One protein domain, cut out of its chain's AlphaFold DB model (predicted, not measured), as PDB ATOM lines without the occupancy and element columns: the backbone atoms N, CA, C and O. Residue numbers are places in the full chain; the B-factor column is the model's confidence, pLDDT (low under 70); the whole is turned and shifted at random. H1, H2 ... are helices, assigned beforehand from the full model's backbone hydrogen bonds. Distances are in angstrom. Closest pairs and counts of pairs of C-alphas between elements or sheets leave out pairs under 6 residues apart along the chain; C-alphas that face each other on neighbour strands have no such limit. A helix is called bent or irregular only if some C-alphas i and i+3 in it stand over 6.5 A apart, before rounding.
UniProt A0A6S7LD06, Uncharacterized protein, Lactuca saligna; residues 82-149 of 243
ATOM      1  N   GLU A  82     183.685 165.618 145.618       41.69
ATOM      2  CA  GLU A  82     183.603 164.686 144.472       41.69
ATOM      3  C   GLU A  82     182.480 164.937 143.454       41.69
ATOM      4  O   GLU A  82     182.577 164.411 142.346       41.69
ATOM      5  N   SER A  83     181.458 165.762 143.730       43.44
ATOM      6  CA  SER A  83     180.315 165.886 142.800       43.44
ATOM      7  C   SER A  83     179.958 167.285 142.295       43.44
ATOM      8  O   SER A  83     179.131 167.370 141.393       43.44
ATOM      9  N   THR A  84     180.532 168.379 142.801       44.41
ATOM     10  CA  THR A  84     179.973 169.719 142.523       44.41
ATOM     11  C   THR A  84     180.697 170.526 141.449       44.41
ATOM     12  O   THR A  84     180.077 171.405 140.871       44.41
ATOM     13  N   TYR A  85     181.935 170.213 141.053       49.22
ATOM     14  CA  TYR A  85     182.654 171.019 140.043       49.22
ATOM     15  C   TYR A  85     182.164 170.882 138.592       49.22
ATOM     16  O   TYR A  85     182.619 171.636 137.733       49.22
ATOM     17  N   LYS A  86     181.237 169.960 138.299       46.06
ATOM     18  CA  LYS A  86     180.698 169.774 136.938       46.06
ATOM     19  C   LYS A  86     179.654 170.821 136.540       46.06
ATOM     20  O   LYS A  86     179.574 171.140 135.361       46.06
ATOM     21  N   ASP A  87     178.965 171.413 137.516       48.47
ATOM     22  CA  ASP A  87     177.880 172.378 137.280       48.47
ATOM     23  C   ASP A  87     178.256 173.817 137.708       48.47
ATOM     24  O   ASP A  87     177.426 174.724 137.683       48.47
ATOM     25  N   ILE A  88     179.510 174.039 138.129       51.41
ATOM     26  CA  ILE A  88     179.999 175.321 138.683       51.41
ATOM     27  C   ILE A  88     180.332 176.351 137.601       51.41
ATOM     28  O   ILE A  88     180.303 177.552 137.865       51.41
ATOM     29  N   ILE A  89     180.657 175.905 136.390       49.91
ATOM     30  CA  ILE A  89     181.039 176.798 135.300       49.91
ATOM     31  C   ILE A  89     179.812 176.976 134.401       49.91
ATOM     32  O   ILE A  89     179.418 176.002 133.757       49.91
ATOM     33  N   PRO A  90     179.218 178.187 134.323       49.91
ATOM     34  CA  PRO A  90     178.202 178.499 133.325       49.91
ATOM     35  C   PRO A  90     178.642 177.988 131.960       49.91
ATOM     36  O   PRO A  90     179.815 178.135 131.597       49.91
ATOM     37  N   THR A  91     177.722 177.402 131.199       51.78
ATOM     38  CA  THR A  91     178.019 176.811 129.892       51.78
ATOM     39  C   THR A  91     178.772 177.809 129.011       51.78
ATOM     40  O   THR A  91     179.686 177.420 128.299       51.78
ATOM     41  N   GLU A  92     178.491 179.110 129.152       50.34
ATOM     42  CA  GLU A  92     179.168 180.249 128.520       50.34
ATOM     43  C   GLU A  92     180.662 180.376 128.834       50.34
ATOM     44  O   GLU A  92     181.431 180.801 127.975       50.34
ATOM     45  N   LEU A  93     181.087 180.034 130.048       47.25
ATOM     46  CA  LEU A  93     182.491 180.045 130.454       47.25
ATOM     47  C   LEU A  93     183.199 178.737 130.076       47.25
ATOM     48  O   LEU A  93     184.380 178.785 129.729       47.25
ATOM     49  N   LEU A  94     182.476 177.610 129.994       54.16
ATOM     50  CA  LEU A  94     182.983 176.383 129.360       54.16
ATOM     51  C   LEU A  94     183.324 176.615 127.876       54.16
ATOM     52  O   LEU A  94     184.341 176.097 127.409       54.16
ATOM     53  N   LYS A  95     182.581 177.489 127.168       53.31
ATOM     54  CA  LYS A  95     182.901 177.940 125.787       53.31
ATOM     55  C   LYS A  95     184.325 178.502 125.663       53.31
ATOM     56  O   LYS A  95     184.894 178.485 124.577       53.31
ATOM     57  N   LYS A  96     184.913 178.999 126.759       49.25
ATOM     58  CA  LYS A  96     186.238 179.640 126.791       49.25
ATOM     59  C   LYS A  96     187.366 178.715 127.276       49.25
ATOM     60  O   LYS A  96     188.533 179.088 127.169       49.25
ATOM     61  N   CYS A  97     187.049 177.520 127.784       46.62
ATOM     62  CA  CYS A  97     188.018 176.595 128.383       46.62
ATOM     63  C   CYS A  97     188.762 175.692 127.377       46.62
ATOM     64  O   CYS A  97     189.723 175.036 127.770       46.62
ATOM     65  N   PHE A  98     188.425 175.704 126.082       49.44
ATOM     66  CA  PHE A  98     189.192 175.006 125.029       49.44
ATOM     67  C   PHE A  98     190.450 175.770 124.579       49.44
ATOM     68  O   PHE A  98     190.742 175.889 123.393       49.44
ATOM     69  N   ARG A  99     191.234 176.292 125.526       43.94
ATOM     70  CA  ARG A  99     192.549 176.886 125.236       43.94
ATOM     71  C   ARG A  99     193.642 175.831 125.401       43.94
ATOM     72  O   ARG A  99     194.482 175.944 126.285       43.94
ATOM     73  N   TYR A 100     193.632 174.815 124.537       45.28
ATOM     74  CA  TYR A 100     194.893 174.182 124.144       45.28
ATOM     75  C   TYR A 100     195.549 175.107 123.119       45.28
ATOM     76  O   TYR A 100     194.875 175.612 122.226       45.28
ATOM     77  N   ALA A 101     196.842 175.375 123.285       48.44
ATOM     78  CA  ALA A 101     197.553 176.446 122.587       48.44
ATOM     79  C   ALA A 101     197.634 176.305 121.046       48.44
ATOM     80  O   ALA A 101     198.072 177.251 120.408       48.44
ATOM     81  N   ASP A 102     197.158 175.194 120.462       50.59
ATOM     82  CA  ASP A 102     197.327 174.843 119.038       50.59
ATOM     83  C   ASP A 102     196.036 174.391 118.310       50.59
ATOM     84  O   ASP A 102     196.104 173.791 117.237       50.59
ATOM     85  N   SER A 103     194.833 174.616 118.850       60.16
ATOM     86  CA  SER A 103     193.604 174.225 118.127       60.16
ATOM     87  C   SER A 103     193.196 175.272 117.078       60.16
ATOM     88  O   SER A 103     193.000 176.432 117.440       60.16
ATOM     89  N   ASP A 104     193.000 174.851 115.822       70.38
ATOM     90  CA  ASP A 104     192.491 175.684 114.717       70.38
ATOM     91  C   ASP A 104     191.158 176.376 115.076       70.38
ATOM     92  O   ASP A 104     190.284 175.777 115.713       70.38
ATOM     93  N   GLU A 105     190.979 177.622 114.630       71.62
ATOM     94  CA  GLU A 105     189.795 178.452 114.905       71.62
ATOM     95  C   GLU A 105     188.500 177.756 114.448       71.62
ATOM     96  O   GLU A 105     187.469 177.815 115.126       71.62
ATOM     97  N   ASN A 106     188.556 176.999 113.345       75.81
ATOM     98  CA  ASN A 106     187.406 176.223 112.880       75.81
ATOM     99  C   ASN A 106     187.076 175.056 113.815       75.81
ATOM    100  O   ASN A 106     185.903 174.760 114.031       75.81
ATOM    101  N   THR A 107     188.085 174.415 114.408       76.38
ATOM    102  CA  THR A 107     187.880 173.313 115.362       76.38
ATOM    103  C   THR A 107     187.191 173.819 116.627       76.38
ATOM    104  O   THR A 107     186.267 173.179 117.131       76.38
ATOM    105  N   GLN A 108     187.584 175.003 117.105       71.94
ATOM    106  CA  GLN A 108     186.942 175.650 118.250       71.94
ATOM    107  C   GLN A 108     185.481 176.009 117.962       71.94
ATOM    108  O   GLN A 108     184.615 175.737 118.793       71.94
ATOM    109  N   ARG A 109     185.184 176.564 116.778       78.06
ATOM    110  CA  ARG A 109     183.802 176.853 116.357       78.06
ATOM    111  C   ARG A 109     182.936 175.600 116.302       78.06
ATOM    112  O   ARG A 109     181.843 175.607 116.852       78.06
ATOM    113  N   VAL A 110     183.436 174.518 115.704       81.00
ATOM    114  CA  VAL A 110     182.687 173.254 115.620       81.00
ATOM    115  C   VAL A 110     182.424 172.679 117.012       81.00
ATOM    116  O   VAL A 110     181.302 172.269 117.298       81.00
ATOM    117  N   ALA A 111     183.422 172.682 117.899       79.56
ATOM    118  CA  ALA A 111     183.236 172.239 119.279       79.56
ATOM    119  C   ALA A 111     182.164 173.076 119.994       79.56
ATOM    120  O   ALA A 111     181.285 172.530 120.657       79.56
ATOM    121  N   LEU A 112     182.206 174.396 119.816       77.88
ATOM    122  CA  LEU A 112     181.237 175.309 120.402       77.88
ATOM    123  C   LEU A 112     179.809 175.051 119.904       77.88
ATOM    124  O   LEU A 112     178.881 174.989 120.715       77.88
ATOM    125  N   ASP A 113     179.643 174.876 118.595       81.75
ATOM    126  CA  ASP A 113     178.350 174.576 117.984       81.75
ATOM    127  C   ASP A 113     177.780 173.262 118.536       81.75
ATOM    128  O   ASP A 113     176.606 173.215 118.898       81.75
ATOM    129  N   ILE A 114     178.617 172.229 118.714       86.12
ATOM    130  CA  ILE A 114     178.213 170.958 119.337       86.12
ATOM    131  C   ILE A 114     177.664 171.191 120.748       86.12
ATOM    132  O   ILE A 114     176.569 170.718 121.059       86.12
ATOM    133  N   PHE A 115     178.380 171.931 121.602       82.50
ATOM    134  CA  PHE A 115     177.909 172.202 122.964       82.50
ATOM    135  C   PHE A 115     176.590 172.969 122.976       82.50
ATOM    136  O   PHE A 115     175.684 172.610 123.724       82.50
ATOM    137  N   HIS A 116     176.460 173.992 122.130       82.25
ATOM    138  CA  HIS A 116     175.230 174.770 122.025       82.25
ATOM    139  C   HIS A 116     174.048 173.911 121.557       82.25
ATOM    140  O   HIS A 116     172.949 174.021 122.096       82.25
ATOM    141  N   THR A 117     174.257 173.019 120.588       85.94
ATOM    142  CA  THR A 117     173.218 172.083 120.147       85.94
ATOM    143  C   THR A 117     172.805 171.137 121.271       85.94
ATOM    144  O   THR A 117     171.610 170.971 121.506       85.94
ATOM    145  N   VAL A 118     173.766 170.559 121.998       89.06
ATOM    146  CA  VAL A 118     173.467 169.652 123.115       89.06
ATOM    147  C   VAL A 118     172.679 170.369 124.211       89.06
ATOM    148  O   VAL A 118     171.668 169.839 124.671       89.06
ATOM    149  N   ASP A 119     173.092 171.577 124.584       82.38
ATOM    150  CA  ASP A 119     172.433 172.392 125.607       82.38
ATOM    151  C   ASP A 119     170.997 172.777 125.211       82.38
ATOM    152  O   ASP A 119     170.060 172.645 126.004       82.38
ATOM    153  N   ASN A 120     170.783 173.142 123.944       85.56
ATOM    154  CA  ASN A 120     169.449 173.417 123.406       85.56
ATOM    155  C   ASN A 120     168.542 172.182 123.432       85.56
ATOM    156  O   ASN A 120     167.355 172.293 123.762       85.56
ATOM    157  N   CYS A 121     169.080 171.004 123.109       87.44
ATOM    158  CA  CYS A 121     168.347 169.745 123.203       87.44
ATOM    159  C   CYS A 121     167.960 169.443 124.655       87.44
ATOM    160  O   CYS A 121     166.794 169.157 124.921       87.44
ATOM    161  N   VAL A 122     168.888 169.574 125.608       88.94
ATOM    162  CA  VAL A 122     168.610 169.362 127.040       88.94
ATOM    163  C   VAL A 122     167.564 170.353 127.551       88.94
ATOM    164  O   VAL A 122     166.593 169.940 128.184       88.94
ATOM    165  N   SER A 123     167.699 171.638 127.217       85.94
ATOM    166  CA  SER A 123     166.741 172.683 127.591       85.94
ATOM    167  C   SER A 123     165.339 172.392 127.052       85.94
ATOM    168  O   SER A 123     164.356 172.475 127.792       85.94
ATOM    169  N   SER A 124     165.242 171.965 125.791       85.44
ATOM    170  CA  SER A 124     163.970 171.641 125.132       85.44
ATOM    171  C   SER A 124     163.331 170.349 125.655       85.44
ATOM    172  O   SER A 124     162.106 170.234 125.701       85.44
ATOM    173  N   LEU A 125     164.144 169.369 126.059       89.44
ATOM    174  CA  LEU A 125     163.695 168.070 126.571       89.44
ATOM    175  C   LEU A 125     163.540 168.036 128.099       89.44
ATOM    176  O   LEU A 125     163.021 167.053 128.626       89.44
ATOM    177  N   SER A 126     163.932 169.099 128.806       81.44
ATOM    178  CA  SER A 126     163.946 169.200 130.275       81.44
ATOM    179  C   SER A 126     162.618 168.813 130.942       81.44
ATOM    180  O   SER A 126     162.604 168.159 131.984       81.44
ATOM    181  N   ASN A 127     161.495 169.139 130.300       87.19
ATOM    182  CA  ASN A 127     160.151 168.845 130.802       87.19
ATOM    183  C   ASN A 127     159.680 167.407 130.509       87.19
ATOM    184  O   ASN A 127     158.676 166.964 131.065       87.19
ATOM    185  N   ASN A 128     160.376 166.661 129.644       91.81
ATOM    186  CA  ASN A 128     160.016 165.298 129.261       91.81
ATOM    187  C   ASN A 128     161.089 164.297 129.708       91.81
ATOM    188  O   ASN A 128     162.062 164.011 129.010       91.81
ATOM    189  N   ARG A 129     160.852 163.704 130.879       89.38
ATOM    190  CA  ARG A 129     161.799 162.803 131.544       89.38
ATOM    191  C   ARG A 129     162.087 161.513 130.766       89.38
ATOM    192  O   ARG A 129     163.151 160.937 130.971       89.38
ATOM    193  N   THR A 130     161.168 161.036 129.919       93.19
ATOM    194  CA  THR A 130     161.396 159.823 129.112       93.19
ATOM    195  C   THR A 130     162.283 160.139 127.917       93.19
ATOM    196  O   THR A 130     163.325 159.512 127.762       93.19
ATOM    197  N   LYS A 131     161.954 161.193 127.162       92.75
ATOM    198  CA  LYS A 131     162.766 161.636 126.018       92.75
ATOM    199  C   LYS A 131     164.161 162.099 126.424       92.75
ATOM    200  O   LYS A 131     165.115 161.881 125.693       92.75
ATOM    201  N   LEU A 132     164.302 162.704 127.606       93.00
ATOM    202  CA  LEU A 132     165.611 163.092 128.127       93.00
ATOM    203  C   LEU A 132     166.509 161.871 128.396       93.00
ATOM    204  O   LEU A 132     167.713 161.934 128.166       93.00
ATOM    205  N   LYS A 133     165.931 160.753 128.859       93.50
ATOM    206  CA  LYS A 133     166.668 159.491 129.030       93.50
ATOM    207  C   LYS A 133     167.035 158.864 127.687       93.50
ATOM    208  O   LYS A 133     168.179 158.458 127.530       93.50
ATOM    209  N   GLU A 134     166.104 158.843 126.734       95.44
ATOM    210  CA  GLU A 134     166.362 158.367 125.365       95.44
ATOM    211  C   GLU A 134     167.523 159.146 124.725       95.44
ATOM    212  O   GLU A 134     168.477 158.548 124.235       95.44
ATOM    213  N   TYR A 135     167.509 160.476 124.844       95.06
ATOM    214  CA  TYR A 135     168.577 161.342 124.344       95.06
ATOM    215  C   TYR A 135     169.938 161.067 125.007       95.06
ATOM    216  O   TYR A 135     170.972 161.051 124.340       95.06
ATOM    217  N   LEU A 136     169.959 160.810 126.318       92.75
ATOM    218  CA  LEU A 136     171.192 160.439 127.017       92.75
ATOM    219  C   LEU A 136     171.765 159.109 126.505       92.75
ATOM    220  O   LEU A 136     172.981 158.984 126.351       92.75
ATOM    221  N   ASP A 137     170.909 158.120 126.249       94.62
ATOM    222  CA  ASP A 137     171.339 156.826 125.720       94.62
ATOM    223  C   ASP A 137     171.874 156.955 124.284       94.62
ATOM    224  O   ASP A 137     172.891 156.339 123.958       94.62
ATOM    225  N   GLU A 138     171.279 157.816 123.454       94.38
ATOM    226  CA  GLU A 138     171.804 158.157 122.124       94.38
ATOM    227  C   GLU A 138     173.193 158.813 122.200       94.38
ATOM    228  O   GLU A 138     174.106 158.406 121.476       94.38
ATOM    229  N   ILE A 139     173.404 159.769 123.115       92.44
ATOM    230  CA  ILE A 139     174.724 160.393 123.321       92.44
ATOM    231  C   ILE A 139     175.771 159.348 123.719       92.44
ATOM    232  O   ILE A 139     176.873 159.359 123.173       92.44
ATOM    233  N   LYS A 140     175.447 158.415 124.621       90.75
ATOM    234  CA  LYS A 140     176.380 157.346 125.025       90.75
ATOM    235  C   LYS A 140     176.736 156.409 123.873       90.75
ATOM    236  O   LYS A 140     177.872 155.946 123.776       90.75
ATOM    237  N   GLN A 141     175.786 156.125 122.983       92.31
ATOM    238  CA  GLN A 141     176.063 155.345 121.775       92.31
ATOM    239  C   GLN A 141     177.001 156.100 120.825       92.31
ATOM    240  O   GLN A 141     177.923 155.501 120.265       92.31
ATOM    241  N   LEU A 142     176.806 157.413 120.667       89.44
ATOM    242  CA  LEU A 142     177.713 158.265 119.896       89.44
ATOM    243  C   LEU A 142     179.107 158.316 120.531       89.44
ATOM    244  O   LEU A 142     180.099 158.165 119.821       89.44
ATOM    245  N   GLU A 143     179.194 158.450 121.854       86.25
ATOM    246  CA  GLU A 143     180.449 158.405 122.604       86.25
ATOM    247  C   GLU A 143     181.208 157.105 122.318       86.25
ATOM    248  O   GLU A 143     182.358 157.144 121.883       86.25
ATOM    249  N   ALA A 144     180.547 155.952 122.452       88.69
ATOM    250  CA  ALA A 144     181.149 154.661 122.138       88.69
ATOM    251  C   ALA A 144     181.624 154.583 120.677       88.69
ATOM    252  O   ALA A 144     182.722 154.096 120.408       88.69
ATOM    253  N   LYS A 145     180.835 155.101 119.727       88.69
ATOM    254  CA  LYS A 145     181.170 155.108 118.295       88.69
ATOM    255  C   LYS A 145     182.394 155.967 117.977       88.69
ATOM    256  O   LYS A 145     183.211 155.566 117.154       88.69
ATOM    257  N   PHE A 146     182.525 157.144 118.579       82.88
ATOM    258  CA  PHE A 146     183.644 158.037 118.285       82.88
ATOM    259  C   PHE A 146     184.888 157.683 119.103       82.88
ATOM    260  O   PHE A 146     185.964 157.615 118.524       82.88
ATOM    261  N   ILE A 147     184.764 157.355 120.394       76.00
ATOM    262  CA  ILE A 147     185.910 157.051 121.266       76.00
ATOM    263  C   ILE A 147     186.572 155.708 120.920       76.00
ATOM    264  O   ILE A 147     187.800 155.626 120.928       76.00
ATOM    265  N   SER A 148     185.805 154.673 120.551       68.31
ATOM    266  CA  SER A 148     186.378 153.364 120.173       68.31
ATOM    267  C   SER A 148     187.305 153.424 118.952       68.31
ATOM    268  O   SER A 148     188.238 152.632 118.849       68.31
ATOM    269  N   ASN A 149     187.110 154.401 118.064       60.53
ATOM    270  CA  ASN A 149     187.965 154.611 116.896       60.53
ATOM    271  C   ASN A 149     189.278 155.354 117.219       60.53
ATOM    272  O   ASN A 149     190.197 155.327 116.406       60.53
TER     273      ASN A 149
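Overview. This is residues 82 to 149 of the 243 residues of an uncharacterized protein of Lactuca saligna (UniProt A0A6S7LD06). Two long helices, H2 and H3, make a narrow open V: they meet at one corner beside their tight link, and their other ends spread away from each other. A short helix, H1, lies near H2 and away from H3, and the first stretch of the printed part, residues 82 to 88, sticks out. The printed part has 68 residues with three named helices, in the order H1, H2, H3, and no named strand; its class is all helix. The whole is loose, with a radius of gyration of the C-alphas of 14.1 A, and spans 40 by 31 by 27 A.

Arrangement. From residue 82 the backbone reaches H1, residues 91 to 94, a helix that touches no other helix. H2, residues 105 to 125, is near H1, with 8 pairs of C-alphas within 10 A and the closest 8.3 A apart. H3, residues 129 to 147, and H2 touch only at the corner by their link, and only just, with 3 pairs of C-alphas within 8 A. The closest C-alphas of the two are those of Leu 125 and Leu 132, 5.6 A apart. H2 touches H3 with residues 122 to 125 alone, and H3 touches H2 with residues 131 to 132 alone. The two run opposite ways at a shallow tilt of 26 degrees, 15.1 A from centre to centre. H1 and H3 are apart. In H2 and H3 every O i to N i+4 pair is within hydrogen-bond range, while H1 is too short for such a pair and has 1 O i to N i+3 pair, which is within range.

Along the chain. H1 begins at C-alpha 91, at (178.019, 176.811, 129.892), and has 4 residues, Thr 91 to Leu 94. H2, Glu 105 to Leu 125, is the longest helix by residues and measures 30.4 A from its first to its last C-alpha; C-alpha 105 is at (189.795, 178.452, 114.905). H3, Arg 129 to Ile 147, measures 26.8 A and ends with C-alpha 147 at (185.910, 157.051, 121.266). None of the three helices is bent.

Size, cuts and confidence. The two C-alphas farthest apart are those of Ala 101 and Thr 130, at 40.3 A, and the first and last printed C-alphas, Glu 82 and Asn 149, are 29.7 A apart. The printed part has no cut. The link from H1 to H2, with 10 residues, is short, the link from H2 to H3, with 3 residues, is tight, and no link is long. Residues 82 to 88 stand free, as do residues 100 to 106, of which 105 to 106 belong to H2, and residues 140 to 149, of which 140 to 147 belong to H3. The mean pLDDT of the printed part is 73.3; it is under 70 at residues 82 to 103 and 148 to 149.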